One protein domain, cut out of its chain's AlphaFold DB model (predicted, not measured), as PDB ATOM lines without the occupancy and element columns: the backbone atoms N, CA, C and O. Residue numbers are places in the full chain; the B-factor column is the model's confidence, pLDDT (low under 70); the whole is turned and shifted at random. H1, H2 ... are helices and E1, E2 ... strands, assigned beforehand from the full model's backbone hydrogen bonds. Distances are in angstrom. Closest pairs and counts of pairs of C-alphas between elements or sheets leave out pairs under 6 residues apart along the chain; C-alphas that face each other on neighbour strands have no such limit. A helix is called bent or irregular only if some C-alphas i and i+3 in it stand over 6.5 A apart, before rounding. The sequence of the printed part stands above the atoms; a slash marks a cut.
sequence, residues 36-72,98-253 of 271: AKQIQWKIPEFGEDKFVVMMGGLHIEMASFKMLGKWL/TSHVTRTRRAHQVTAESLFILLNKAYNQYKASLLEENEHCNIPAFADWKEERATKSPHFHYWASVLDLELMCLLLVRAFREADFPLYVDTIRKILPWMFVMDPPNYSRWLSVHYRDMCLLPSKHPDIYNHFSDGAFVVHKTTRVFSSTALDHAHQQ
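This is residues 36 to 72 and 98 to 253 of the 271 residues of an uncharacterized protein of Paramuricea clavata (UniProt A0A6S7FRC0). H2, H5 and H6 form a somewhat splayed up-and-down bundle, with H7 folded back beside H6, while H8 and H9 pack on the first residues of H6 and H2 at one end of it. The long helix H3 crosses H5 with residues 105 to 116 and runs on to one far end of the model, the link of 8 residues after it folds back from there to H4, which packs on residues 156 to 160 of H5, and H1 and strand E1 lie toward the opposite end. The printed part has 193 residues with nine named helices and one named strand, in the order H1, E1, then H2 to H9, and its class is mostly helix. It is loose, with a radius of gyration of the C-alphas of 20.4 A and spans of 73 by 36 by 34 A.

H1, residues 36 to 42, begins at C-alpha 36 (23.338, 36.926, -13.620). E1, residues 52 to 55, pairs with no named strand. H2 holds residues 57 to 72 and is 22.6 A long. H3, residues 101 to 133, is the longest helix at 48.0 A and ends at C-alpha 133 (74.990, 38.545, -51.850). H4 holds residues 142 to 152, and H5, residues 154 to 177, is 34.4 A long. H6, residues 181 to 197, is 25.2 A long and irregular, but only just: C-alphas 190 and 193 are 6.8 A apart. H7, residues 201 to 220, 27.5 A, is irregular, with C-alphas 215 and 218 7.1 A apart. H8, residues 222 to 232, is irregular, with C-alphas 229 and 232 7.3 A apart. H9, residues 247 to 253, ends at C-alpha 253 (40.256, 24.240, -5.587).

In the bundle, each helix running against the one before it, H2 and H5 touch at a shallow tilt of 11 degrees, opposite ways, the closest C-alphas being Ser 64 and Cys 169 at 6.2 A. H5 and H6 form a helical hairpin at 37 degrees, only just steep, closest at Ala 175 and Tyr 184, 5.0 A. H6 and H7 form another at 28 degrees, closest at Met 195 and Ser 204, 5.1 A. H3 touches H5 at a steep tilt of 47 degrees, closest at Ala 112 and Leu 163, 5.6 A. H4 touches H5 with C-alphas Ala 150 and His 157 4.2 A apart. H8 touches H6 at Phe 181 and Ser 229, 5.3 A, and H9 touches H2 at Leu 58 and His 249, 5.5 A. H1 touches no helix. Each O i to N i+4 pair is within hydrogen-bond range in H1, H2, H3, H4, H5 and H9, against 11 of 13 in H6, 14 of 16 in H7 and 6 of 7 in H8.

The C-alphas of Glu 45 and Glu 133, the two farthest apart, are 72.9 A from each other. Residues 73 to 97 are not printed, and C-alphas 72 and 98 are 12.3 A apart across this cut. The link from H8 to H9 is long, and in it residues 234 to 235 pair antiparallel with residues 245 to 246, of which neither belongs to H9. The mean pLDDT of the printed part is 94.5, and no printed residue is under 70.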
ATOM      1  N   ALA A  36      23.108  35.771 -14.478       97.25
ATOM      2  CA  ALA A  36      23.338  36.926 -13.620       97.25
ATOM      3  C   ALA A  36      23.166  38.239 -14.394       97.25
ATOM      4  O   ALA A  36      22.452  39.122 -13.925       97.25
ATOM      5  N   LYS A  37      23.697  38.347 -15.619       97.50
ATOM      6  CA  LYS A  37      23.475  39.516 -16.487       97.50
ATOM      7  C   LYS A  37      21.995  39.731 -16.804       97.50
ATOM      8  O   LYS A  37      21.505  40.849 -16.675       97.50
ATOM      9  N   GLN A  38      21.255  38.668 -17.126       97.06
ATOM     10  CA  GLN A  38      19.803  38.765 -17.320       97.06
ATOM     11  C   GLN A  38      19.075  39.258 -16.061       97.06
ATOM     12  O   GLN A  38      18.112  40.016 -16.175       97.06
ATOM     13  N   ILE A  39      19.526  38.852 -14.871       96.94
ATOM     14  CA  ILE A  39      19.007  39.355 -13.594       96.94
ATOM     15  C   ILE A  39      19.315  40.848 -13.437       96.94
ATOM     16  O   ILE A  39      18.394  41.603 -13.133       96.94
ATOM     17  N   GLN A  40      20.549  41.291 -13.708       97.00
ATOM     18  CA  GLN A  40      20.917  42.713 -13.626       97.00
ATOM     19  C   GLN A  40      20.059  43.594 -14.537       97.00
ATOM     20  O   GLN A  40      19.700  44.707 -14.162       97.00
ATOM     21  N   TRP A  41      19.713  43.097 -15.727       96.94
ATOM     22  CA  TRP A  41      18.912  43.842 -16.702       96.94
ATOM     23  C   TRP A  41      17.415  43.860 -16.392       96.94
ATOM     24  O   TRP A  41      16.712  44.746 -16.865       96.94
ATOM     25  N   LYS A  42      16.910  42.890 -15.619       96.88
ATOM     26  CA  LYS A  42      15.474  42.763 -15.312       96.88
ATOM     27  C   LYS A  42      15.098  43.249 -13.918       96.88
ATOM     28  O   LYS A  42      13.950  43.624 -13.704       96.88
ATOM     29  N   ILE A  43      16.022  43.195 -12.960       95.69
ATOM     30  CA  ILE A  43      15.736  43.435 -11.543       95.69
ATOM     31  C   ILE A  43      16.577  44.628 -11.056       95.69
ATOM     32  O   ILE A  43      17.773  44.463 -10.810       95.69
ATOM     33  N   PRO A  44      15.965  45.811 -10.832       95.25
ATOM     34  CA  PRO A  44      16.675  47.031 -10.420       95.25
ATOM     35  C   PRO A  44      17.475  46.925  -9.110       95.25
ATOM     36  O   PRO A  44      18.361  47.744  -8.854       95.25
ATOM     37  N   GLU A  45      17.174  45.934  -8.262       94.19
ATOM     38  CA  GLU A  45      17.941  45.612  -7.047       94.19
ATOM     39  C   GLU A  45      19.407  45.248  -7.359       94.19
ATOM     40  O   GLU A  45      20.292  45.540  -6.546       94.19
ATOM     41  N   PHE A  46      19.644  44.630  -8.523       95.88
ATOM     42  CA  PHE A  46      20.924  44.076  -8.974       95.88
ATOM     43  C   PHE A  46      21.485  44.797 -10.207       95.88
ATOM     44  O   PHE A  46      22.315  44.224 -10.915       95.88
ATOM     45  N   GLY A  47      21.012  46.017 -10.482       95.62
ATOM     46  CA  GLY A  47      21.428  46.816 -11.636       95.62
ATOM     47  C   GLY A  47      22.948  46.890 -11.798       95.62
ATOM     48  O   GLY A  47      23.706  46.723 -10.840       95.62
ATOM     49  N   GLU A  48      23.403  47.123 -13.030       95.31
ATOM     50  CA  GLU A  48      24.837  47.172 -13.353       95.31
ATOM     51  C   GLU A  48      25.596  48.258 -12.584       95.31
ATOM     52  O   GLU A  48      26.804  48.153 -12.454       95.31
ATOM     53  N   ASP A  49      24.907  49.280 -12.080       93.88
ATOM     54  CA  ASP A  49      25.407  50.353 -11.213       93.88
ATOM     55  C   ASP A  49      25.535  49.940  -9.734       93.88
ATOM     56  O   ASP A  49      26.142  50.652  -8.944       93.88
ATOM     57  N   LYS A  50      24.985  48.785  -9.338       93.81
ATOM     58  CA  LYS A  50      24.898  48.344  -7.929       93.81
ATOM     59  C   LYS A  50      25.625  47.041  -7.636       93.81
ATOM     60  O   LYS A  50      25.788  46.692  -6.470       93.81
ATOM     61  N   PHE A  51      25.967  46.274  -8.665       96.25
ATOM     62  CA  PHE A  51      26.564  44.950  -8.522       96.25
ATOM     63  C   PHE A  51      27.491  44.688  -9.710       96.25
ATOM     64  O   PHE A  51      27.077  44.831 -10.861       96.25
ATOM     65  N   VAL A  52      28.725  44.263  -9.458       97.12
ATOM     66  CA  VAL A  52      29.660  43.868 -10.517       97.12
ATOM     67  C   VAL A  52      29.611  42.354 -10.700       97.12
ATOM     68  O   VAL A  52      29.797  41.582  -9.760       97.12
ATOM     69  N   VAL A  53      29.351  41.912 -11.926       97.12
ATOM     70  CA  VAL A  53      29.358  40.494 -12.295       97.12
ATOM     71  C   VAL A  53      30.501  40.275 -13.275       97.12
ATOM     72  O   VAL A  53      30.587  40.961 -14.290       97.12
ATOM     73  N   MET A  54      31.367  39.315 -12.974       96.69
ATOM     74  CA  MET A  54      32.505  38.931 -13.797       96.69
ATOM     75  C   MET A  54      32.320  37.526 -14.348       96.69
ATOM     76  O   MET A  54      31.827  36.620 -13.671       96.69
ATOM     77  N   MET A  55      32.775  37.328 -15.575       96.38
ATOM     78  CA  MET A  55      32.944  36.002 -16.139       96.38
ATOM     79  C   MET A  55      34.190  35.334 -15.531       96.38
ATOM     80  O   MET A  55      35.219  35.975 -15.321       96.38
ATOM     81  N   GLY A  56      34.079  34.048 -15.209       95.50
ATOM     82  CA  GLY A  56      35.082  33.276 -14.484       95.50
ATOM     83  C   GLY A  56      36.397  33.190 -15.251       95.50
ATOM     84  O   GLY A  56      36.432  32.721 -16.389       95.50
ATOM     85  N   GLY A  57      37.483  33.653 -14.634       95.38
ATOM     86  CA  GLY A  57      38.775  33.798 -15.297       95.38
ATOM     87  C   GLY A  57      39.395  32.472 -15.733       95.38
ATOM     88  O   GLY A  57      39.937  32.403 -16.836       95.38
ATOM     89  N   LEU A  58      39.245  31.401 -14.942       93.38
ATOM     90  CA  LEU A  58      39.685  30.062 -15.353       93.38
ATOM     91  C   LEU A  58      38.938  29.600 -16.602       93.38
ATOM     92  O   LEU A  58      39.533  29.073 -17.537       93.38
ATOM     93  N   HIS A  59      37.629  29.816 -16.629       92.81
ATOM     94  CA  HIS A  59      36.796  29.414 -17.753       92.81
ATOM     95  C   HIS A  59      37.071  30.237 -19.014       92.81
ATOM     96  O   HIS A  59      36.946  29.693 -20.111       92.81
ATOM     97  N   ILE A  60      37.454  31.511 -18.878       95.69
ATOM     98  CA  ILE A  60      37.952  32.320 -19.999       95.69
ATOM     99  C   ILE A  60      39.286  31.751 -20.492       95.69
ATOM    100  O   ILE A  60      39.418  31.511 -21.687       95.69
ATOM    101  N   GLU A  61      40.243  31.476 -19.598       95.62
ATOM    102  CA  GLU A  61      41.532  30.868 -19.963       95.62
ATOM    103  C   GLU A  61      41.330  29.554 -20.733       95.62
ATOM    104  O   GLU A  61      41.881  29.368 -21.818       95.62
ATOM    105  N   MET A  62      40.484  28.662 -20.212       94.38
ATOM    106  CA  MET A  62      40.178  27.391 -20.864       94.38
ATOM    107  C   MET A  62      39.498  27.578 -22.221       94.38
ATOM    108  O   MET A  62      39.778  26.826 -23.150       94.38
ATOM    109  N   ALA A  63      38.597  28.553 -22.357       94.56
ATOM    110  CA  ALA A  63      37.969  28.842 -23.641       94.56
ATOM    111  C   ALA A  63      38.981  29.367 -24.667       94.56
ATOM    112  O   ALA A  63      38.913  28.969 -25.828       94.56
ATOM    113  N   SER A  64      39.939  30.196 -24.242       95.56
ATOM    114  CA  SER A  64      41.006  30.711 -25.107       95.56
ATOM    115  C   SER A  64      41.916  29.590 -25.605       95.56
ATOM    116  O   SER A  64      42.187  29.503 -26.800       95.56
ATOM    117  N   PHE A  65      42.307  28.660 -24.730       96.19
ATOM    118  CA  PHE A  65      43.086  27.497 -25.161       96.19
ATOM    119  C   PHE A  65      42.282  26.526 -26.029       96.19
ATOM    120  O   PHE A  65      42.824  26.012 -26.998       96.19
ATOM    121  N   LYS A  66      40.982  26.329 -25.778       94.69
ATOM    122  CA  LYS A  66      40.117  25.532 -26.672       94.69
ATOM    123  C   LYS A  66      39.977  26.160 -28.055       94.69
ATOM    124  O   LYS A  66      39.962  25.447 -29.054       94.69
ATOM    125  N   MET A  67      39.858  27.484 -28.123       94.94
ATOM    126  CA  MET A  67      39.840  28.236 -29.378       94.94
ATOM    127  C   MET A  67      41.135  27.999 -30.167       94.94
ATOM    128  O   MET A  67      41.074  27.668 -31.349       94.94
ATOM    129  N   LEU A  68      42.292  28.083 -29.505       95.44
ATOM    130  CA  LEU A  68      43.585  27.769 -30.115       95.44
ATOM    131  C   LEU A  68      43.717  26.281 -30.487       95.44
ATOM    132  O   LEU A  68      44.183  25.951 -31.571       95.44
ATOM    133  N   GLY A  69      43.229  25.372 -29.648       94.56
ATOM    134  CA  GLY A  69      43.197  23.940 -29.932       94.56
ATOM    135  C   GLY A  69      42.354  23.598 -31.162       94.56
ATOM    136  O   GLY A  69      42.764  22.769 -31.970       94.56
ATOM    137  N   LYS A  70      41.223  24.287 -31.378       94.12
ATOM    138  CA  LYS A  70      40.467  24.177 -32.637       94.12
ATOM    139  C   LYS A  70      41.305  24.622 -33.840       94.12
ATOM    140  O   LYS A  70      41.239  23.971 -34.875       94.12
ATOM    141  N   TRP A  71      42.084  25.698 -33.709       94.81
ATOM    142  CA  TRP A  71      42.947  26.201 -34.786       94.81
ATOM    143  C   TRP A  71      44.084  25.227 -35.116       94.81
ATOM    144  O   TRP A  71      44.440  25.056 -36.280       94.81
ATOM    145  N   LEU A  72      44.633  24.565 -34.096       95.50
ATOM    146  CA  LEU A  72      45.705  23.572 -34.216       95.50
ATOM    147  C   LEU A  72      45.214  22.182 -34.647       95.50
ATOM    148  O   LEU A  72      46.032  21.329 -34.999       95.50
ATOM    149  N   THR A  98      41.695  21.237 -23.933       87.88
ATOM    150  CA  THR A  98      42.022  21.857 -22.638       87.88
ATOM    151  C   THR A  98      41.385  21.121 -21.451       87.88
ATOM    152  O   THR A  98      40.773  21.725 -20.568       87.88
ATOM    153  N   SER A  99      41.525  19.795 -21.416       84.25
ATOM    154  CA  SER A  99      40.990  18.977 -20.315       84.25
ATOM    155  C   SER A  99      41.743  19.203 -18.994       84.25
ATOM    156  O   SER A  99      41.164  19.143 -17.912       84.25
ATOM    157  N   HIS A 100      43.038  19.529 -19.071       86.81
ATOM    158  CA  HIS A 100      43.881  19.852 -17.918       86.81
ATOM    159  C   HIS A 100      44.621  21.168 -18.159       86.81
ATOM    160  O   HIS A 100      45.626  21.193 -18.876       86.81
ATOM    161  N   VAL A 101      44.153  22.254 -17.537       90.12
ATOM    162  CA  VAL A 101      44.665  23.615 -17.789       90.12
ATOM    163  C   VAL A 101      46.178  23.734 -17.571       90.12
ATOM    164  O   VAL A 101      46.875  24.291 -18.410       90.12
ATOM    165  N   THR A 102      46.729  23.121 -16.516       90.31
ATOM    166  CA  THR A 102      48.171  23.192 -16.218       90.31
ATOM    167  C   THR A 102      49.023  22.517 -17.292       90.31
ATOM    168  O   THR A 102      50.028  23.079 -17.724       90.31
ATOM    169  N   ARG A 103      48.619  21.322 -17.750       91.31
ATOM    170  CA  ARG A 103      49.332  20.594 -18.815       91.31
ATOM    171  C   ARG A 103      49.210  21.321 -20.150       91.31
ATOM    172  O   ARG A 103      50.205  21.480 -20.847       91.31
ATOM    173  N   THR A 104      48.010  21.815 -20.444       94.25
ATOM    174  CA  THR A 104      47.707  22.596 -21.648       94.25
ATOM    175  C   THR A 104      48.595  23.831 -21.723       94.25
ATOM    176  O   THR A 104      49.329  24.013 -22.689       94.25
ATOM    177  N   ARG A 105      48.643  24.613 -20.639       95.06
ATOM    178  CA  ARG A 105      49.499  25.794 -20.532       95.06
ATOM    179  C   ARG A 105      50.973  25.462 -20.768       95.06
ATOM    180  O   ARG A 105      51.639  26.191 -21.494       95.06
ATOM    181  N   ARG A 106      51.488  24.366 -20.194       94.94
ATOM    182  CA  ARG A 106      52.888  23.958 -20.399       94.94
ATOM    183  C   ARG A 106      53.184  23.621 -21.863       94.94
ATOM    184  O   ARG A 106      54.212  24.055 -22.370       94.94
ATOM    185  N   ALA A 107      52.306  22.885 -22.538       95.38
ATOM    186  CA  ALA A 107      52.488  22.541 -23.950       95.38
ATOM    187  C   ALA A 107      52.470  23.785 -24.857       95.38
ATOM    188  O   ALA A 107      53.321  23.934 -25.733       95.38
ATOM    189  N   HIS A 108      51.561  24.721 -24.592       96.69
ATOM    190  CA  HIS A 108      51.476  25.999 -25.301       96.69
ATOM    191  C   HIS A 108      52.699  26.900 -25.055       96.69
ATOM    192  O   HIS A 108      53.249  27.468 -25.993       96.69
ATOM    193  N   GLN A 109      53.237  26.938 -23.828       97.19
ATOM    194  CA  GLN A 109      54.516  27.610 -23.541       97.19
ATOM    195  C   GLN A 109      55.672  27.039 -24.371       97.19
ATOM    196  O   GLN A 109      56.420  27.799 -24.981       97.19
ATOM    197  N   VAL A 110      55.798  25.707 -24.418       96.88
ATOM    198  CA  VAL A 110      56.835  25.032 -25.216       96.88
ATOM    199  C   VAL A 110      56.646  25.311 -26.710       96.88
ATOM    200  O   VAL A 110      57.628  25.532 -27.418       96.88
ATOM    201  N   THR A 111      55.399  25.355 -27.189       97.00
ATOM    202  CA  THR A 111      55.075  25.706 -28.583       97.00
ATOM    203  C   THR A 111      55.518  27.125 -28.913       97.00
ATOM    204  O   THR A 111      56.246  27.322 -29.884       97.00
ATOM    205  N   ALA A 112      55.122  28.101 -28.091       98.06
ATOM    206  CA  ALA A 112      55.460  29.506 -28.286       98.06
ATOM    207  C   ALA A 112      56.979  29.716 -28.335       98.06
ATOM    208  O   ALA A 112      57.492  30.361 -29.248       98.06
ATOM    209  N   GLU A 113      57.706  29.118 -27.387       97.75
ATOM    210  CA  GLU A 113      59.166  29.184 -27.333       97.75
ATOM    211  C   GLU A 113      59.808  28.541 -28.571       97.75
ATOM    212  O   GLU A 113      60.663  29.149 -29.217       97.75
ATOM    213  N   SER A 114      59.350  27.347 -28.958       97.44
ATOM    214  CA  SER A 114      59.881  26.625 -30.120       97.44
ATOM    215  C   SER A 114      59.666  27.401 -31.421       97.44
ATOM    216  O   SER A 114      60.608  27.578 -32.196       97.44
ATOM    217  N   LEU A 115      58.453  27.916 -31.646       97.56
ATOM    218  CA  LEU A 115      58.133  28.736 -32.818       97.56
ATOM    219  C   LEU A 115      58.945  30.032 -32.832       97.56
ATOM    220  O   LEU A 115      59.477  30.401 -33.879       97.56
ATOM    221  N   PHE A 116      59.104  30.693 -31.683       97.44
ATOM    222  CA  PHE A 116      59.916  31.903 -31.582       97.44
ATOM    223  C   PHE A 116      61.389  31.633 -31.925       97.44
ATOM    224  O   PHE A 116      61.991  32.388 -32.694       97.44
ATOM    225  N   ILE A 117      61.968  30.539 -31.420       97.81
ATOM    226  CA  ILE A 117      63.347  30.134 -31.738       97.81
ATOM    227  C   ILE A 117      63.498  29.845 -33.236       97.81
ATOM    228  O   ILE A 117      64.446  30.330 -33.860       97.81
ATOM    229  N   LEU A 118      62.579  29.074 -33.824       96.81
ATOM    230  CA  LEU A 118      62.608  28.744 -35.253       96.81
ATOM    231  C   LEU A 118      62.492  29.999 -36.124       96.81
ATOM    232  O   LEU A 118      63.260  30.160 -37.074       96.81
ATOM    233  N   LEU A 119      61.597  30.918 -35.761       96.44
ATOM    234  CA  LEU A 119      61.393  32.175 -36.475       96.44
ATOM    235  C   LEU A 119      62.646  33.066 -36.433       96.44
ATOM    236  O   LEU A 119      63.060  33.601 -37.460       96.44
ATOM    237  N   ASN A 120      63.304  33.167 -35.273       96.75
ATOM    238  CA  ASN A 120      64.564  33.906 -35.135       96.75
ATOM    239  C   ASN A 120      65.708  33.264 -35.929       96.75
ATOM    240  O   ASN A 120      66.493  33.972 -36.561       96.75
ATOM    241  N   LYS A 121      65.805  31.928 -35.936       97.38
ATOM    242  CA  LYS A 121      66.794  31.211 -36.755       97.38
ATOM    243  C   LYS A 121      66.590  31.489 -38.243       97.38
ATOM    244  O   LYS A 121      67.556  31.828 -38.919       97.38
ATOM    245  N   ALA A 122      65.349  31.413 -38.723       96.19
ATOM    246  CA  ALA A 122      65.012  31.705 -40.113       96.19
ATOM    247  C   ALA A 122      65.354  33.155 -40.497       96.19
ATOM    248  O   ALA A 122      65.928  33.392 -41.559       96.19
ATOM    249  N   TYR A 123      65.080  34.123 -39.617       96.81
ATOM    250  CA  TYR A 123      65.473  35.512 -39.850       96.81
ATOM    251  C   TYR A 123      66.994  35.692 -39.889       96.81
ATOM    252  O   TYR A 123      67.518  36.381 -40.759       96.81
ATOM    253  N   ASN A 124      67.732  35.051 -38.979       96.50
ATOM    254  CA  ASN A 124      69.193  35.132 -38.969       96.50
ATOM    255  C   ASN A 124      69.821  34.506 -40.221       96.50
ATOM    256  O   ASN A 124      70.761  35.078 -40.764       96.50
ATOM    257  N   GLN A 125      69.277  33.390 -40.710       96.00
ATOM    258  CA  GLN A 125      69.697  32.789 -41.980       96.00
ATOM    259  C   GLN A 125      69.412  33.715 -43.165       96.00
ATOM    260  O   GLN A 125      70.282  33.907 -44.006       96.00
ATOM    261  N   TYR A 126      68.236  34.346 -43.193       94.69
ATOM    262  CA  TYR A 126      67.892  35.338 -44.212       94.69
ATOM    263  C   TYR A 126      68.852  36.537 -44.220       94.69
ATOM    264  O   TYR A 126      69.270  36.994 -45.280       94.69
ATOM    265  N   LYS A 127      69.234  37.040 -43.042       94.75
ATOM    266  CA  LYS A 127      70.237  38.110 -42.940       94.75
ATOM    267  C   LYS A 127      71.590  37.674 -43.492       94.75
ATOM    268  O   LYS A 127      72.205  38.435 -44.227       94.75
ATOM    269  N   ALA A 128      72.037  36.468 -43.141       94.00
ATOM    270  CA  ALA A 128      73.305  35.934 -43.623       94.00
ATOM    271  C   ALA A 128      73.318  35.817 -45.153       94.00
ATOM    272  O   ALA A 128      74.244  36.321 -45.776       94.00
ATOM    273  N   SER A 129      72.254  35.274 -45.762       93.25
ATOM    274  CA  SER A 129      72.178  35.151 -47.226       93.25
ATOM    275  C   SER A 129      72.197  36.505 -47.938       93.25
ATOM    276  O   SER A 129      72.837  36.643 -48.973       93.25
ATOM    277  N   LEU A 130      71.538  37.528 -47.380       92.31
ATOM    278  CA  LEU A 130      71.575  38.873 -47.962       92.31
ATOM    279  C   LEU A 130      72.971  39.507 -47.892       92.31
ATOM    280  O   LEU A 130      73.389  40.171 -48.835       92.31
ATOM    281  N   LEU A 131      73.680  39.311 -46.778       91.31
ATOM    282  CA  LEU A 131      75.034  39.836 -46.593       91.31
ATOM    283  C   LEU A 131      76.061  39.111 -47.471       91.31
ATOM    284  O   LEU A 131      77.011  39.745 -47.921       91.31
ATOM    285  N   GLU A 132      75.860  37.817 -47.742       90.88
ATOM    286  CA  GLU A 132      76.666  37.053 -48.704       90.88
ATOM    287  C   GLU A 132      76.491  37.572 -50.142       90.88
ATOM    288  O   GLU A 132      77.462  37.633 -50.895       90.88
ATOM    289  N   GLU A 133      75.276  37.976 -50.525       90.12
ATOM    290  CA  GLU A 133      74.990  38.545 -51.850       90.12
ATOM    291  C   GLU A 133      75.457  40.005 -51.982       90.12
ATOM    292  O   GLU A 133      75.949  40.412 -53.038       90.12
ATOM    293  N   ASN A 134      75.284  40.810 -50.930       90.12
ATOM    294  CA  ASN A 134      75.685  42.213 -50.889       90.12
ATOM    295  C   ASN A 134      75.928  42.680 -49.443       90.12
ATOM    296  O   ASN A 134      74.990  42.918 -48.681       90.12
ATOM    297  N   GLU A 135      77.193  42.924 -49.101       83.69
ATOM    298  CA  GLU A 135      77.631  43.331 -47.758       83.69
ATOM    299  C   GLU A 135      77.021  44.669 -47.282       83.69
ATOM    300  O   GLU A 135      76.918  44.917 -46.084       83.69
ATOM    301  N   HIS A 136      76.554  45.514 -48.209       85.56
ATOM    302  CA  HIS A 136      75.935  46.816 -47.921       85.56
ATOM    303  C   HIS A 136      74.407  46.813 -48.111       85.56
ATOM    304  O   HIS A 136      73.796  47.871 -48.294       85.56
ATOM    305  N   CYS A 137      73.765  45.640 -48.121       85.31
ATOM    306  CA  CYS A 137      72.314  45.554 -48.258       85.31
ATOM    307  C   CYS A 137      71.576  46.139 -47.040       85.31
ATOM    308  O   CYS A 137      72.009  46.031 -45.892       85.31
ATOM    309  N   ASN A 138      70.411  46.741 -47.289       89.94
ATOM    310  CA  ASN A 138      69.519  47.153 -46.214       89.94
ATOM    311  C   ASN A 138      68.755  45.931 -45.689       89.94
ATOM    312  O   ASN A 138      67.939  45.349 -46.406       89.94
ATOM    313  N   ILE A 139      69.009  45.554 -44.438       92.06
ATOM    314  CA  ILE A 139      68.336  44.429 -43.793       92.06
ATOM    315  C   ILE A 139      67.016  44.924 -43.184       92.06
ATOM    316  O   ILE A 139      67.053  45.750 -42.270       92.06
ATOM    317  N   PRO A 140      65.850  44.408 -43.619       93.62
ATOM    318  CA  PRO A 140      64.570  44.795 -43.033       93.62
ATOM    319  C   PRO A 140      64.502  44.383 -41.561       93.62
ATOM    320  O   PRO A 140      65.058  43.346 -41.179       93.62
ATOM    321  N   ALA A 141      63.790  45.156 -40.735       95.62
ATOM    322  CA  ALA A 141      63.572  44.797 -39.338       95.62
ATOM    323  C   ALA A 141      62.802  43.468 -39.229       95.62
ATOM    324  O   ALA A 141      62.072  43.067 -40.135       95.62
ATOM    325  N   PHE A 142      62.950  42.771 -38.099       94.69
ATOM    326  CA  PHE A 142      62.339  41.451 -37.894       94.69
ATOM    327  C   PHE A 142      60.818  41.447 -38.117       94.69
ATOM    328  O   PHE A 142      60.288  40.507 -38.706       94.69
ATOM    329  N   ALA A 143      60.128  42.492 -37.652       94.94
ATOM    330  CA  ALA A 143      58.684  42.629 -37.809       94.94
ATOM    331  C   ALA A 143      58.288  42.752 -39.288       94.94
ATOM    332  O   ALA A 143      57.456  41.975 -39.752       94.94
ATOM    333  N   ASP A 144      58.955  43.641 -40.028       95.94
ATOM    334  CA  ASP A 144      58.696  43.876 -41.451       95.94
ATOM    335  C   ASP A 144      58.971  42.611 -42.275       95.94
ATOM    336  O   ASP A 144      58.165  42.204 -43.110       95.94
ATOM    337  N   TRP A 145      60.076  41.920 -41.976       96.44
ATOM    338  CA  TRP A 145      60.398  40.639 -42.602       96.44
ATOM    339  C   TRP A 145      59.342  39.568 -42.304       96.44
ATOM    340  O   TRP A 145      58.945  38.831 -43.207       96.44
ATOM    341  N   LYS A 146      58.872  39.461 -41.054       96.50
ATOM    342  CA  LYS A 146      57.827  38.497 -40.672       96.50
ATOM    343  C   LYS A 146      56.541  38.775 -41.454       96.50
ATOM    344  O   LYS A 146      55.939  37.832 -41.969       96.50
ATOM    345  N   GLU A 147      56.129  40.036 -41.557       95.44
ATOM    346  CA  GLU A 147      54.932  40.434 -42.303       95.44
ATOM    347  C   GLU A 147      55.072  40.103 -43.793       95.44
ATOM    348  O   GLU A 147      54.226  39.407 -44.359       95.44
ATOM    349  N   GLU A 148      56.196  40.477 -44.406       95.69
ATOM    350  CA  GLU A 148      56.485  40.161 -45.803       95.69
ATOM    351  C   GLU A 148      56.436  38.645 -46.056       95.69
ATOM    352  O   GLU A 148      55.778  38.177 -46.991       95.69
ATOM    353  N   ARG A 149      57.079  37.841 -45.201       95.88
ATOM    354  CA  ARG A 149      57.084  36.375 -45.332       95.88
ATOM    355  C   ARG A 149      55.698  35.766 -45.168       95.88
ATOM    356  O   ARG A 149      55.376  34.820 -45.891       95.88
ATOM    357  N   ALA A 150      54.872  36.318 -44.284       96.12
ATOM    358  CA  ALA A 150      53.492  35.884 -44.109       96.12
ATOM    359  C   ALA A 150      52.638  36.146 -45.360       96.12
ATOM    360  O   ALA A 150      51.806  35.312 -45.702       96.12
ATOM    361  N   THR A 151      52.877  37.232 -46.101       96.44
ATOM    362  CA  THR A 151      52.153  37.470 -47.368       96.44
ATOM    363  C   THR A 151      52.560  36.499 -48.483       96.44
ATOM    364  O   THR A 151      51.749  36.172 -49.347       96.44
ATOM    365  N   LYS A 152      53.805  36.009 -48.460       96.75
ATOM    366  CA  LYS A 152      54.379  35.158 -49.517       96.75
ATOM    367  C   LYS A 152      54.154  33.660 -49.315       96.75
ATOM    368  O   LYS A 152      54.239  32.905 -50.279       96.75
ATOM    369  N   SER A 153      53.919  33.207 -48.083       97.06
ATOM    370  CA  SER A 153      53.785  31.783 -47.767       97.06
ATOM    371  C   SER A 153      52.610  31.530 -46.822       97.06
ATOM    372  O   SER A 153      52.690  31.898 -45.647       97.06
ATOM    373  N   PRO A 154      51.554  30.825 -47.278       96.38
ATOM    374  CA  PRO A 154      50.433  30.440 -46.420       96.38
ATOM    375  C   PRO A 154      50.867  29.612 -45.205       96.38
ATOM    376  O   PRO A 154      50.320  29.765 -44.118       96.38
ATOM    377  N   HIS A 155      51.886  28.764 -45.369       94.62
ATOM    378  CA  HIS A 155      52.425  27.959 -44.275       94.62
ATOM    379  C   HIS A 155      53.138  28.823 -43.229       94.62
ATOM    380  O   HIS A 155      52.949  28.631 -42.029       94.62
ATOM    381  N   PHE A 156      53.930  29.804 -43.678       96.69
ATOM    382  CA  PHE A 156      54.562  30.760 -42.771       96.69
ATOM    383  C   PHE A 156      53.504  31.583 -42.038       96.69
ATOM    384  O   PHE A 156      53.574  31.713 -40.819       96.69
ATOM    385  N   HIS A 157      52.509  32.097 -42.770       96.81
ATOM    386  CA  HIS A 157      51.399  32.847 -42.192       96.81
ATOM    387  C   HIS A 157      50.696  32.044 -41.097       96.81
ATOM    388  O   HIS A 157      50.547  32.542 -39.987       96.81
ATOM    389  N   TYR A 158      50.353  30.783 -41.375       96.69
ATOM    390  CA  TYR A 158      49.683  29.909 -40.417       96.69
ATOM    391  C   TYR A 158      50.454  29.789 -39.093       96.69
ATOM    392  O   TYR A 158      49.897  30.067 -38.031       96.69
ATOM    393  N   TRP A 159      51.741  29.430 -39.134       97.12
ATOM    394  CA  TRP A 159      52.541  29.264 -37.913       97.12
ATOM    395  C   TRP A 159      52.888  30.587 -37.226       97.12
ATOM    396  O   TRP A 159      52.996  30.630 -35.999       97.12
ATOM    397  N   ALA A 160      53.010  31.676 -37.986       96.69
ATOM    398  CA  ALA A 160      53.123  33.016 -37.424       96.69
ATOM    399  C   ALA A 160      51.852  33.399 -36.644       96.69
ATOM    400  O   ALA A 160      51.964  33.886 -35.520       96.69
ATOM    401  N   SER A 161      50.665  33.114 -37.192       96.06
ATOM    402  CA  SER A 161      49.385  33.317 -36.504       96.06
ATOM    403  C   SER A 161      49.237  32.423 -35.277       96.06
ATOM    404  O   SER A 161      48.745  32.894 -34.254       96.06
ATOM    405  N   VAL A 162      49.701  31.168 -35.340       97.06
ATOM    406  CA  VAL A 162      49.763  30.287 -34.162       97.06
ATOM    407  C   VAL A 162      50.604  30.939 -33.071       97.06
ATOM    408  O   VAL A 162      50.111  31.087 -31.961       97.06
ATOM    409  N   LEU A 163      51.826  31.391 -33.369       97.75
ATOM    410  CA  LEU A 163      52.671  32.054 -32.370       97.75
ATOM    411  C   LEU A 163      51.986  33.291 -31.766       97.75
ATOM    412  O   LEU A 163      52.013  33.471 -30.550       97.75
ATOM    413  N   ASP A 164      51.344  34.122 -32.585       96.19
ATOM    414  CA  ASP A 164      50.643  35.308 -32.086       96.19
ATOM    415  C   ASP A 164      49.468  34.923 -31.164       96.19
ATOM    416  O   ASP A 164      49.297  35.519 -30.097       96.19
ATOM    417  N   LEU A 165      48.707  33.878 -31.507       96.62
ATOM    418  CA  LEU A 165      47.628  33.330 -30.675       96.62
ATOM    419  C   LEU A 165      48.129  32.702 -29.367       96.62
ATOM    420  O   LEU A 165      47.524  32.918 -28.311       96.62
ATOM    421  N   GLU A 166      49.226  31.945 -29.426       97.69
ATOM    422  CA  GLU A 166      49.903  31.365 -28.262       97.69
ATOM    423  C   GLU A 166      50.272  32.472 -27.267       97.69
ATOM    424  O   GLU A 166      49.902  32.425 -26.090       97.69
ATOM    425  N   LEU A 167      50.931  33.528 -27.754       97.75
ATOM    426  CA  LEU A 167      51.335  34.669 -26.936       97.75
ATOM    427  C   LEU A 167      50.129  35.412 -26.350       97.75
ATOM    428  O   LEU A 167      50.174  35.787 -25.180       97.75
ATOM    429  N   MET A 168      49.032  35.582 -27.095       97.12
ATOM    430  CA  MET A 168      47.799  36.178 -26.555       97.12
ATOM    431  C   MET A 168      47.213  35.347 -25.404       97.12
ATOM    432  O   MET A 168      46.865  35.903 -24.360       97.12
ATOM    433  N   CYS A 169      47.141  34.020 -25.548       97.00
ATOM    434  CA  CYS A 169      46.653  33.142 -24.480       97.00
ATOM    435  C   CYS A 169      47.577  33.181 -23.250       97.00
ATOM    436  O   CYS A 169      47.104  33.216 -22.112       97.00
ATOM    437  N   LEU A 170      48.894  33.235 -23.457       97.81
ATOM    438  CA  LEU A 170      49.875  33.331 -22.373       97.81
ATOM    439  C   LEU A 170      49.896  34.712 -21.700       97.81
ATOM    440  O   LEU A 170      50.126  34.784 -20.492       97.81
ATOM    441  N   LEU A 171      49.597  35.796 -22.422       97.94
ATOM    442  CA  LEU A 171      49.391  37.124 -21.832       97.94
ATOM    443  C   LEU A 171      48.167  37.147 -20.913       97.94
ATOM    444  O   LEU A 171      48.220  37.770 -19.856       97.94
ATOM    445  N   LEU A 172      47.106  36.407 -21.252       97.75
ATOM    446  CA  LEU A 172      45.931  36.288 -20.388       97.75
ATOM    447  C   LEU A 172      46.303  35.577 -19.085       97.75
ATOM    448  O   LEU A 172      45.935  36.023 -17.999       97.75
ATOM    449  N   VAL A 173      47.079  34.493 -19.190       97.19
ATOM    450  CA  VAL A 173      47.642  33.819 -18.016       97.19
ATOM    451  C   VAL A 173      48.476  34.800 -17.203       97.19
ATOM    452  O   VAL A 173      48.263  34.912 -16.001       97.19
ATOM    453  N   ARG A 174      49.401  35.528 -17.835       97.38
ATOM    454  CA  ARG A 174      50.254  36.508 -17.158       97.38
ATOM    455  C   ARG A 174      49.432  37.551 -16.402       97.38
ATOM    456  O   ARG A 174      49.697  37.752 -15.223       97.38
ATOM    457  N   ALA A 175      48.402  38.112 -17.029       97.88
ATOM    458  CA  ALA A 175      47.510  39.084 -16.404       97.88
ATOM    459  C   ALA A 175      46.892  38.553 -15.102       97.88
ATOM    460  O   ALA A 175      46.905  39.233 -14.080       97.88
ATOM    461  N   PHE A 176      46.423  37.300 -15.095       96.88
ATOM    462  CA  PHE A 176      45.920  36.683 -13.866       96.88
ATOM    463  C   PHE A 176      47.016  36.405 -12.843       96.88
ATOM    464  O   PHE A 176      46.780  36.558 -11.649       96.88
ATOM    465  N   ARG A 177      48.183  35.933 -13.287       95.94
ATOM    466  CA  ARG A 177      49.268  35.506 -12.395       95.94
ATOM    467  C   ARG A 177      49.950  36.680 -11.705       95.94
ATOM    468  O   ARG A 177      50.353  36.484 -10.565       95.94
ATOM    469  N   GLU A 178      50.057  37.819 -12.388       96.81
ATOM    470  CA  GLU A 178      50.632  39.084 -11.904       96.81
ATOM    471  C   GLU A 178      49.586  40.026 -11.296       96.81
ATOM    472  O   GLU A 178      49.947  41.083 -10.793       96.81
ATOM    473  N   ALA A 179      48.302  39.649 -11.325       97.06
ATOM    474  CA  ALA A 179      47.196  40.504 -10.903       97.06
ATOM    475  C   ALA A 179      47.157  41.858 -11.650       97.06
ATOM    476  O   ALA A 179      46.786  42.879 -11.079       97.06
ATOM    477  N   ASP A 180      47.502  41.854 -12.940       97.69
ATOM    478  CA  ASP A 180      47.524  43.039 -13.802       97.69
ATOM    479  C   ASP A 180      46.172  43.200 -14.515       97.69
ATOM    480  O   ASP A 180      45.870  42.526 -15.509       97.69
ATOM    481  N   PHE A 181      45.322  44.075 -13.969       98.00
ATOM    482  CA  PHE A 181      43.978  44.306 -14.495       98.00
ATOM    483  C   PHE A 181      43.961  45.035 -15.854       98.00
ATOM    484  O   PHE A 181      43.231  44.592 -16.747       98.00
ATOM    485  N   PRO A 182      44.760  46.096 -16.091       97.94
ATOM    486  CA  PRO A 182      44.889  46.682 -17.426       97.94
ATOM    487  C   PRO A 182      45.311  45.668 -18.498       97.94
ATOM    488  O   PRO A 182      44.682  45.604 -19.561       97.94
ATOM    489  N   LEU A 183      46.314  44.827 -18.214       98.31
ATOM    490  CA  LEU A 183      46.744  43.772 -19.135       98.31
ATOM    491  C   LEU A 183      45.644  42.734 -19.358       98.31
ATOM    492  O   LEU A 183      45.477  42.246 -20.480       98.31
ATOM    493  N   TYR A 184      44.872  42.411 -18.318       98.38
ATOM    494  CA  TYR A 184      43.715  41.530 -18.436       98.38
ATOM    495  C   TYR A 184      42.705  42.088 -19.446       98.38
ATOM    496  O   TYR A 184      42.376  41.405 -20.416       98.38
ATOM    497  N   VAL A 185      42.272  43.341 -19.284       98.31
ATOM    498  CA  VAL A 185      41.294  43.976 -20.187       98.31
ATOM    499  C   VAL A 185      41.829  44.074 -21.619       98.31
ATOM    500  O   VAL A 185      41.111  43.737 -22.568       98.31
ATOM    501  N   ASP A 186      43.093  44.470 -21.796       98.31
ATOM    502  CA  ASP A 186      43.724  44.543 -23.119       98.31
ATOM    503  C   ASP A 186      43.833  43.169 -23.794       98.31
ATOM    504  O   ASP A 186      43.596  43.027 -24.997       98.31
ATOM    505  N   THR A 187      44.138  42.126 -23.026       97.88
ATOM    506  CA  THR A 187      44.246  40.778 -23.584       97.88
ATOM    507  C   THR A 187      42.881  40.222 -23.981       97.88
ATOM    508  O   THR A 187      42.755  39.610 -25.042       97.88
ATOM    509  N   ILE A 188      41.827  40.489 -23.201       97.69
ATOM    510  CA  ILE A 188      40.454  40.110 -23.571       97.69
ATOM    511  C   ILE A 188      40.048  40.778 -24.889       97.69
ATOM    512  O   ILE A 188      39.509  40.103 -25.768       97.69
ATOM    513  N   ARG A 189      40.379  42.063 -25.075       97.75
ATOM    514  CA  ARG A 189      40.160  42.788 -26.339       97.75
ATOM    515  C   ARG A 189      40.827  42.093 -27.532       97.75
ATOM    516  O   ARG A 189      40.231  42.031 -28.601       97.75
ATOM    517  N   LYS A 190      42.048  41.575 -27.354       96.81
ATOM    518  CA  LYS A 190      42.815  40.872 -28.401       96.81
ATOM    519  C   LYS A 190      42.273  39.472 -28.704       96.81
ATOM    520  O   LYS A 190      42.266  39.069 -29.861       96.81
ATOM    521  N   ILE A 191      41.802  38.747 -27.690       96.19
ATOM    522  CA  ILE A 191      41.257  37.386 -27.833       96.19
ATOM    523  C   ILE A 191      39.844  37.397 -28.434       96.19
ATOM    524  O   ILE A 191      39.471  36.476 -29.160       96.19
ATOM    525  N   LEU A 192      39.045  38.427 -28.149       95.44
ATOM    526  CA  LEU A 192      37.628  38.462 -28.508       95.44
ATOM    527  C   LEU A 192      37.344  38.237 -30.011       95.44
ATOM    528  O   LEU A 192      36.470  37.418 -30.301       95.44
ATOM    529  N   PRO A 193      38.061  38.853 -30.975       95.25
ATOM    530  CA  PRO A 193      37.863  38.567 -32.398       95.25
ATOM    531  C   PRO A 193      38.062  37.088 -32.749       95.25
ATOM    532  O   PRO A 193      37.268  36.513 -33.490       95.25
ATOM    533  N   TRP A 194      39.060  36.432 -32.157       94.56
ATOM    534  CA  TRP A 194      39.344  35.017 -32.400       94.56
ATOM    535  C   TRP A 194      38.263  34.090 -31.838       94.56
ATOM    536  O   TRP A 194      37.953  33.060 -32.437       94.56
ATOM    537  N   MET A 195      37.608  34.492 -30.745       93.25
ATOM    538  CA  MET A 195      36.419  33.799 -30.240       93.25
ATOM    539  C   MET A 195      35.238  33.877 -31.214       93.25
ATOM    540  O   MET A 195      34.373  33.010 -31.173       93.25
ATOM    541  N   PHE A 196      35.159  34.886 -32.083       92.69
ATOM    542  CA  PHE A 196      34.164  34.898 -33.159       92.69
ATOM    543  C   PHE A 196      34.606  34.038 -34.343       92.69
ATOM    544  O   PHE A 196      33.793  33.286 -34.871       92.69
ATOM    545  N   VAL A 197      35.889  34.097 -34.716       90.94
ATOM    546  CA  VAL A 197      36.445  33.309 -35.832       90.94
ATOM    547  C   VAL A 197      36.299  31.801 -35.596       90.94
ATOM    548  O   VAL A 197      35.921  31.074 -36.509       90.94
ATOM    549  N   MET A 198      36.546  31.322 -34.375       89.19
ATOM    550  CA  MET A 198      36.547  29.880 -34.059       89.19
ATOM    551  C   MET A 198      35.188  29.319 -33.616       89.19
ATOM    552  O   MET A 198      35.111  28.183 -33.125       89.19
ATOM    553  N   ASP A 199      34.138  30.135 -33.715       75.25
ATOM    554  CA  ASP A 199      32.750  29.833 -33.359       75.25
ATOM    555  C   ASP A 199      32.547  29.059 -32.029       75.25
ATOM    556  O   ASP A 199      32.048  27.928 -31.995       75.25
ATOM    557  N   PRO A 200      32.974  29.601 -30.873       77.81
ATOM    558  CA  PRO A 200      32.341  29.306 -29.589       77.81
ATOM    559  C   PRO A 200      31.224  30.331 -29.297       77.81
ATOM    560  O   PRO A 200      31.447  31.263 -28.517       77.81
ATOM    561  N   PRO A 201      30.000  30.171 -29.843       76.88
ATOM    562  CA  PRO A 201      28.974  31.224 -29.862       76.88
ATOM    563  C   PRO A 201      28.545  31.689 -28.466       76.88
ATOM    564  O   PRO A 201      28.176  32.845 -28.267       76.88
ATOM    565  N   ASN A 202      28.606  30.804 -27.471       83.81
ATOM    566  CA  ASN A 202      28.304  31.170 -26.092       83.81
ATOM    567  C   ASN A 202      29.405  32.053 -25.488       83.81
ATOM    568  O   ASN A 202      29.103  33.066 -24.864       83.81
ATOM    569  N   TYR A 203      30.678  31.718 -25.696       89.06
ATOM    570  CA  TYR A 203      31.766  32.535 -25.163       89.06
ATOM    571  C   TYR A 203      31.917  33.847 -25.924       89.06
ATOM    572  O   TYR A 203      32.031  34.875 -25.275       89.06
ATOM    573  N   SER A 204      31.833  33.867 -27.255       90.19
ATOM    574  CA  SER A 204      31.975  35.109 -28.033       90.19
ATOM    575  C   SER A 204      30.929  36.170 -27.659       90.19
ATOM    576  O   SER A 204      31.267  37.339 -27.452       90.19
ATOM    577  N   ARG A 205      29.670  35.758 -27.455       93.88
ATOM    578  CA  ARG A 205      28.578  36.651 -27.028       93.88
ATOM    579  C   ARG A 205      28.789  37.192 -25.618       93.88
ATOM    580  O   ARG A 205      28.745  38.402 -25.406       93.88
ATOM    581  N   TRP A 206      29.014  36.311 -24.645       96.12
ATOM    582  CA  TRP A 206      29.080  36.722 -23.241       96.12
ATOM    583  C   TRP A 206      30.418  37.358 -22.864       96.12
ATOM    584  O   TRP A 206      30.435  38.255 -22.024       96.12
ATOM    585  N   LEU A 207      31.510  36.993 -23.541       96.56
ATOM    586  CA  LEU A 207      32.802  37.655 -23.384       96.56
ATOM    587  C   LEU A 207      32.760  39.095 -23.904       96.56
ATOM    588  O   LEU A 207      33.368  39.962 -23.290       96.56
ATOM    589  N   SER A 208      31.990  39.379 -24.963       97.06
ATOM    590  CA  SER A 208      31.740  40.757 -25.421       97.06
ATOM    591  C   SER A 208      31.058  41.606 -24.341       97.06
ATOM    592  O   SER A 208      31.460  42.743 -24.093       97.06
ATOM    593  N   VAL A 209      30.044  41.048 -23.667       97.56
ATOM    594  CA  VAL A 209      29.338  41.722 -22.560       97.56
ATOM    595  C   VAL A 209      30.276  41.940 -21.377       97.56
ATOM    596  O   VAL A 209      30.337  43.044 -20.842       97.56
ATOM    597  N   HIS A 210      31.038  40.909 -21.005       97.81
ATOM    598  CA  HIS A 210      32.037  40.992 -19.942       97.81
ATOM    599  C   HIS A 210      33.105  42.049 -20.246       97.81
ATOM    600  O   HIS A 210      33.375  42.900 -19.408       97.81
ATOM    601  N   TYR A 211      33.660  42.055 -21.460       98.31
ATOM    602  CA  TYR A 211      34.654  43.037 -21.897       98.31
ATOM    603  C   TYR A 211      34.131  44.471 -21.777       98.31
ATOM    604  O   TYR A 211      34.784  45.313 -21.159       98.31
ATOM    605  N   ARG A 212      32.919  44.734 -22.285       98.00
ATOM    606  CA  ARG A 212      32.242  46.028 -22.126       98.00
ATOM    607  C   ARG A 212      32.150  46.427 -20.653       98.00
ATOM    608  O   ARG A 212      32.458  47.566 -20.318       98.00
ATOM    609  N   ASP A 213      31.724  45.510 -19.788       97.94
ATOM    610  CA  ASP A 213      31.566  45.797 -18.360       97.94
ATOM    611  C   ASP A 213      32.900  46.156 -17.708       97.94
ATOM    612  O   ASP A 213      32.958  47.137 -16.969       97.94
ATOM    613  N   MET A 214      33.980  45.441 -18.045       98.00
ATOM    614  CA  MET A 214      35.324  45.754 -17.550       98.00
ATOM    615  C   MET A 214      35.799  47.138 -18.014       98.00
ATOM    616  O   MET A 214      36.367  47.882 -17.219       98.00
ATOM    617  N   CYS A 215      35.513  47.524 -19.262       98.12
ATOM    618  CA  CYS A 215      35.828  48.861 -19.779       98.12
ATOM    619  C   CYS A 215      35.012  49.982 -19.122       98.12
ATOM    620  O   CYS A 215      35.466  51.124 -19.083       98.12
ATOM    621  N   LEU A 216      33.810  49.684 -18.623       97.69
ATOM    622  CA  LEU A 216      32.941  50.665 -17.974       97.69
ATOM    623  C   LEU A 216      33.207  50.810 -16.471       97.69
ATOM    624  O   LEU A 216      32.688  51.752 -15.873       97.69
ATOM    625  N   LEU A 217      34.019  49.942 -15.854       97.38
ATOM    626  CA  LEU A 217      34.333  50.032 -14.423       97.38
ATOM    627  C   LEU A 217      34.871  51.406 -13.991       97.38
ATOM    628  O   LEU A 217      34.341  51.916 -13.009       97.38
ATOM    629  N   PRO A 218      35.808  52.068 -14.703       97.00
ATOM    630  CA  PRO A 218      36.311  53.380 -14.283       97.00
ATOM    631  C   PRO A 218      35.220  54.447 -14.117       97.00
ATOM    632  O   PRO A 218      35.371  55.353 -13.308       97.00
ATOM    633  N   SER A 219      34.124  54.351 -14.882       96.25
ATOM    634  CA  SER A 219      33.019  55.317 -14.831       96.25
ATOM    635  C   SER A 219      31.853  54.861 -13.954       96.25
ATOM    636  O   SER A 219      31.258  55.685 -13.266       96.25
ATOM    637  N   LYS A 220      31.510  53.564 -13.965       95.06
ATOM    638  CA  LYS A 220      30.368  53.020 -13.209       95.06
ATOM    639  C   LYS A 220      30.716  52.604 -11.777       95.06
ATOM    640  O   LYS A 220      29.856  52.690 -10.912       95.06
ATOM    641  N   HIS A 221      31.941  52.132 -11.543       96.12
ATOM    642  CA  HIS A 221      32.422  51.598 -10.261       96.12
ATOM    643  C   HIS A 221      33.896  51.978 -10.026       96.12
ATOM    644  O   HIS A 221      34.753  51.089  -9.999       96.12
ATOM    645  N   PRO A 222      34.222  53.276  -9.872       96.06
ATOM    646  CA  PRO A 222      35.608  53.738  -9.758       96.06
ATOM    647  C   PRO A 222      36.359  53.084  -8.589       96.06
ATOM    648  O   PRO A 222      37.516  52.701  -8.745       96.06
ATOM    649  N   ASP A 223      35.691  52.852  -7.457       94.81
ATOM    650  CA  ASP A 223      36.304  52.188  -6.301       94.81
ATOM    651  C   ASP A 223      36.680  50.730  -6.606       94.81
ATOM    652  O   ASP A 223      37.774  50.276  -6.275       94.81
ATOM    653  N   ILE A 224      35.805  49.993  -7.302       95.88
ATOM    654  CA  ILE A 224      36.096  48.617  -7.731       95.88
ATOM    655  C   ILE A 224      37.211  48.603  -8.772       95.88
ATOM    656  O   ILE A 224      38.076  47.735  -8.714       95.88
ATOM    657  N   TYR A 225      37.218  49.564  -9.697       97.25
ATOM    658  CA  TYR A 225      38.296  49.699 -10.671       97.25
ATOM    659  C   TYR A 225      39.656  49.913  -9.994       97.25
ATOM    660  O   TYR A 225      40.627  49.260 -10.376       97.25
ATOM    661  N   ASN A 226      39.719  50.769  -8.969       96.62
ATOM    662  CA  ASN A 226      40.943  50.995  -8.198       96.62
ATOM    663  C   ASN A 226      41.386  49.705  -7.498       96.62
ATOM    664  O   ASN A 226      42.506  49.251  -7.707       96.62
ATOM    665  N   HIS A 227      40.475  49.026  -6.792       95.19
ATOM    666  CA  HIS A 227      40.781  47.737  -6.167       95.19
ATOM    667  C   HIS A 227      41.248  46.675  -7.171       95.19
ATOM    668  O   HIS A 227      42.158  45.900  -6.884       95.19
ATOM    669  N   PHE A 228      40.639  46.610  -8.354       96.88
ATOM    670  CA  PHE A 228      41.058  45.679  -9.398       96.88
ATOM    671  C   PHE A 228      42.436  46.032  -9.949       96.88
ATOM    672  O   PHE A 228      43.242  45.128 -10.150       96.88
ATOM    673  N   SER A 229      42.716  47.319 -10.141       96.75
ATOM    674  CA  SER A 229      44.028  47.815 -10.569       96.75
ATOM    675  C   SER A 229      45.122  47.516  -9.539       96.75
ATOM    676  O   SER A 229      46.247  47.221  -9.929       96.75
ATOM    677  N   ASP A 230      44.766  47.467  -8.253       95.12
ATOM    678  CA  ASP A 230      45.637  47.023  -7.155       95.12
ATOM    679  C   ASP A 230      45.725  45.484  -7.028       95.12
ATOM    680  O   ASP A 230      46.331  44.947  -6.099       95.12
ATOM    681  N   GLY A 231      45.106  44.743  -7.952       94.25
ATOM    682  CA  GLY A 231      45.200  43.288  -8.040       94.25
ATOM    683  C   GLY A 231      44.138  42.507  -7.261       94.25
ATOM    684  O   GLY A 231      44.283  41.293  -7.089       94.25
ATOM    685  N   ALA A 232      43.052  43.146  -6.811       93.69
ATOM    686  CA  ALA A 232      41.978  42.492  -6.046       93.69
ATOM    687  C   ALA A 232      40.954  41.713  -6.903       93.69
ATOM    688  O   ALA A 232      39.981  41.182  -6.369       93.69
ATOM    689  N   PHE A 233      41.148  41.615  -8.225       95.38
ATOM    690  CA  PHE A 233      40.295  40.800  -9.111       95.38
ATOM    691  C   PHE A 233      40.720  39.318  -9.178       95.38
ATOM    692  O   PHE A 233      40.082  38.504  -9.855       95.38
ATOM    693  N   VAL A 234      41.797  38.957  -8.476       96.00
ATOM    694  CA  VAL A 234      42.346  37.601  -8.369       96.00
ATOM    695  C   VAL A 234      42.608  37.237  -6.907       96.00
ATOM    696  O   VAL A 234      42.648  38.090  -6.027       96.00
ATOM    697  N   VAL A 235      42.805  35.947  -6.642       93.00
ATOM    698  CA  VAL A 235      43.191  35.435  -5.322       93.00
ATOM    699  C   VAL A 235      44.701  35.264  -5.254       93.00
ATOM    700  O   VAL A 235      45.291  34.573  -6.088       93.00
ATOM    701  N   HIS A 236      45.313  35.826  -4.214       90.44
ATOM    702  CA  HIS A 236      46.724  35.634  -3.881       90.44
ATOM    703  C   HIS A 236      46.867  34.484  -2.883       90.44
ATOM    704  O   HIS A 236      46.397  34.574  -1.753       90.44
ATOM    705  N   LYS A 237      47.507  33.381  -3.291       80.38
ATOM    706  CA  LYS A 237      47.812  32.254  -2.384       80.38
ATOM    707  C   LYS A 237      49.178  32.366  -1.717       80.38
ATOM    708  O   LYS A 237      49.424  31.720  -0.705       80.38
ATOM    709  N   THR A 238      50.081  33.136  -2.313       87.62
ATOM    710  CA  THR A 238      51.433  33.375  -1.802       87.62
ATOM    711  C   THR A 238      51.810  34.830  -2.059       87.62
ATOM    712  O   THR A 238      51.147  35.506  -2.838       87.62
ATOM    713  N   THR A 239      52.908  35.294  -1.468       87.00
ATOM    714  CA  THR A 239      53.455  36.642  -1.703       87.00
ATOM    715  C   THR A 239      54.261  36.760  -3.003       87.00
ATOM    716  O   THR A 239      54.793  37.823  -3.309       87.00
ATOM    717  N   ARG A 240      54.398  35.674  -3.780       90.44
ATOM    718  CA  ARG A 240      55.147  35.696  -5.043       90.44
ATOM    719  C   ARG A 240      54.345  36.422  -6.123       90.44
ATOM    720  O   ARG A 240      53.176  36.105  -6.329       90.44
ATOM    721  N   VAL A 241      55.025  37.283  -6.880       86.00
ATOM    722  CA  VAL A 241      54.430  38.130  -7.930       86.00
ATOM    723  C   VAL A 241      53.659  37.325  -8.979       86.00
ATOM    724  O   VAL A 241      52.578  37.727  -9.363       86.00
ATOM    725  N   PHE A 242      54.161  36.159  -9.404       91.94
ATOM    726  CA  PHE A 242      53.517  35.308 -10.417       91.94
ATOM    727  C   PHE A 242      52.764  34.122  -9.781       91.94
ATOM    728  O   PHE A 242      52.994  32.955 -10.129       91.94
ATOM    729  N   SER A 243      51.922  34.374  -8.775       92.62
ATOM    730  CA  SER A 243      51.265  33.304  -8.000       92.62
ATOM    731  C   SER A 243      49.749  33.349  -7.941       92.62
ATOM    732  O   SER A 243      49.138  32.341  -7.565       92.62
ATOM    733  N   SER A 244      49.146  34.446  -8.380       94.25
ATOM    734  CA  SER A 244      47.718  34.684  -8.217       94.25
ATOM    735  C   SER A 244      46.885  33.810  -9.155       94.25
ATOM    736  O   SER A 244      47.380  33.240 -10.135       94.25
ATOM    737  N   THR A 245      45.618  33.606  -8.820       93.56
ATOM    738  CA  THR A 245      44.694  32.769  -9.599       93.56
ATOM    739  C   THR A 245      43.330  33.428  -9.692       93.56
ATOM    740  O   THR A 245      42.900  34.067  -8.736       93.56
ATOM    741  N   ALA A 246      42.623  33.225 -10.802       93.69
ATOM    742  CA  ALA A 246      41.251  33.697 -10.950       93.69
ATOM    743  C   ALA A 246      40.337  33.202  -9.809       93.69
ATOM    744  O   ALA A 246      40.527  32.103  -9.278       93.69
ATOM    745  N   LEU A 247      39.339  34.015  -9.449       91.56
ATOM    746  CA  LEU A 247      38.413  33.757  -8.336       91.56
ATOM    747  C   LEU A 247      37.716  32.392  -8.453       91.56
ATOM    748  O   LEU A 247      37.680  31.619  -7.498       91.56
ATOM    749  N   ASP A 248      37.223  32.055  -9.645       91.56
ATOM    750  CA  ASP A 248      36.558  30.778  -9.918       91.56
ATOM    751  C   ASP A 248      37.518  29.580  -9.844       91.56
ATOM    752  O   ASP A 248      37.125  28.511  -9.378       91.56
ATOM    753  N   HIS A 249      38.790  29.760 -10.211       89.19
ATOM    754  CA  HIS A 249      39.822  28.739 -10.009       89.19
ATOM    755  C   HIS A 249      40.038  28.460  -8.517       89.19
ATOM    756  O   HIS A 249      40.064  27.304  -8.090       89.19
ATOM    757  N   ALA A 250      40.178  29.515  -7.712       88.44
ATOM    758  CA  ALA A 250      40.364  29.376  -6.273       88.44
ATOM    759  C   ALA A 250      39.156  28.679  -5.627       88.44
ATOM    760  O   ALA A 250      39.343  27.741  -4.850       88.44
ATOM    761  N   HIS A 251      37.935  29.056  -6.019       85.06
ATOM    762  CA  HIS A 251      36.711  28.392  -5.568       85.06
ATOM    763  C   HIS A 251      36.671  26.908  -5.952       85.06
ATOM    764  O   HIS A 251      36.339  26.073  -5.113       85.06
ATOM    765  N   GLN A 252      37.043  26.542  -7.184       84.50
ATOM    766  CA  GLN A 252      37.100  25.132  -7.591       84.50
ATOM    767  C   GLN A 252      38.107  24.320  -6.768       84.50
ATOM    768  O   GLN A 252      37.815  23.181  -6.407       84.50
ATOM    769  N   GLN A 253      39.260  24.903  -6.432       84.88
ATOM    770  CA  GLN A 253      40.256  24.240  -5.587       84.88
ATOM    771  C   GLN A 253      39.741  24.022  -4.158       84.88
ATOM    772  O   GLN A 253      39.946  22.946  -3.606       84.88
TER     773      GLN A 253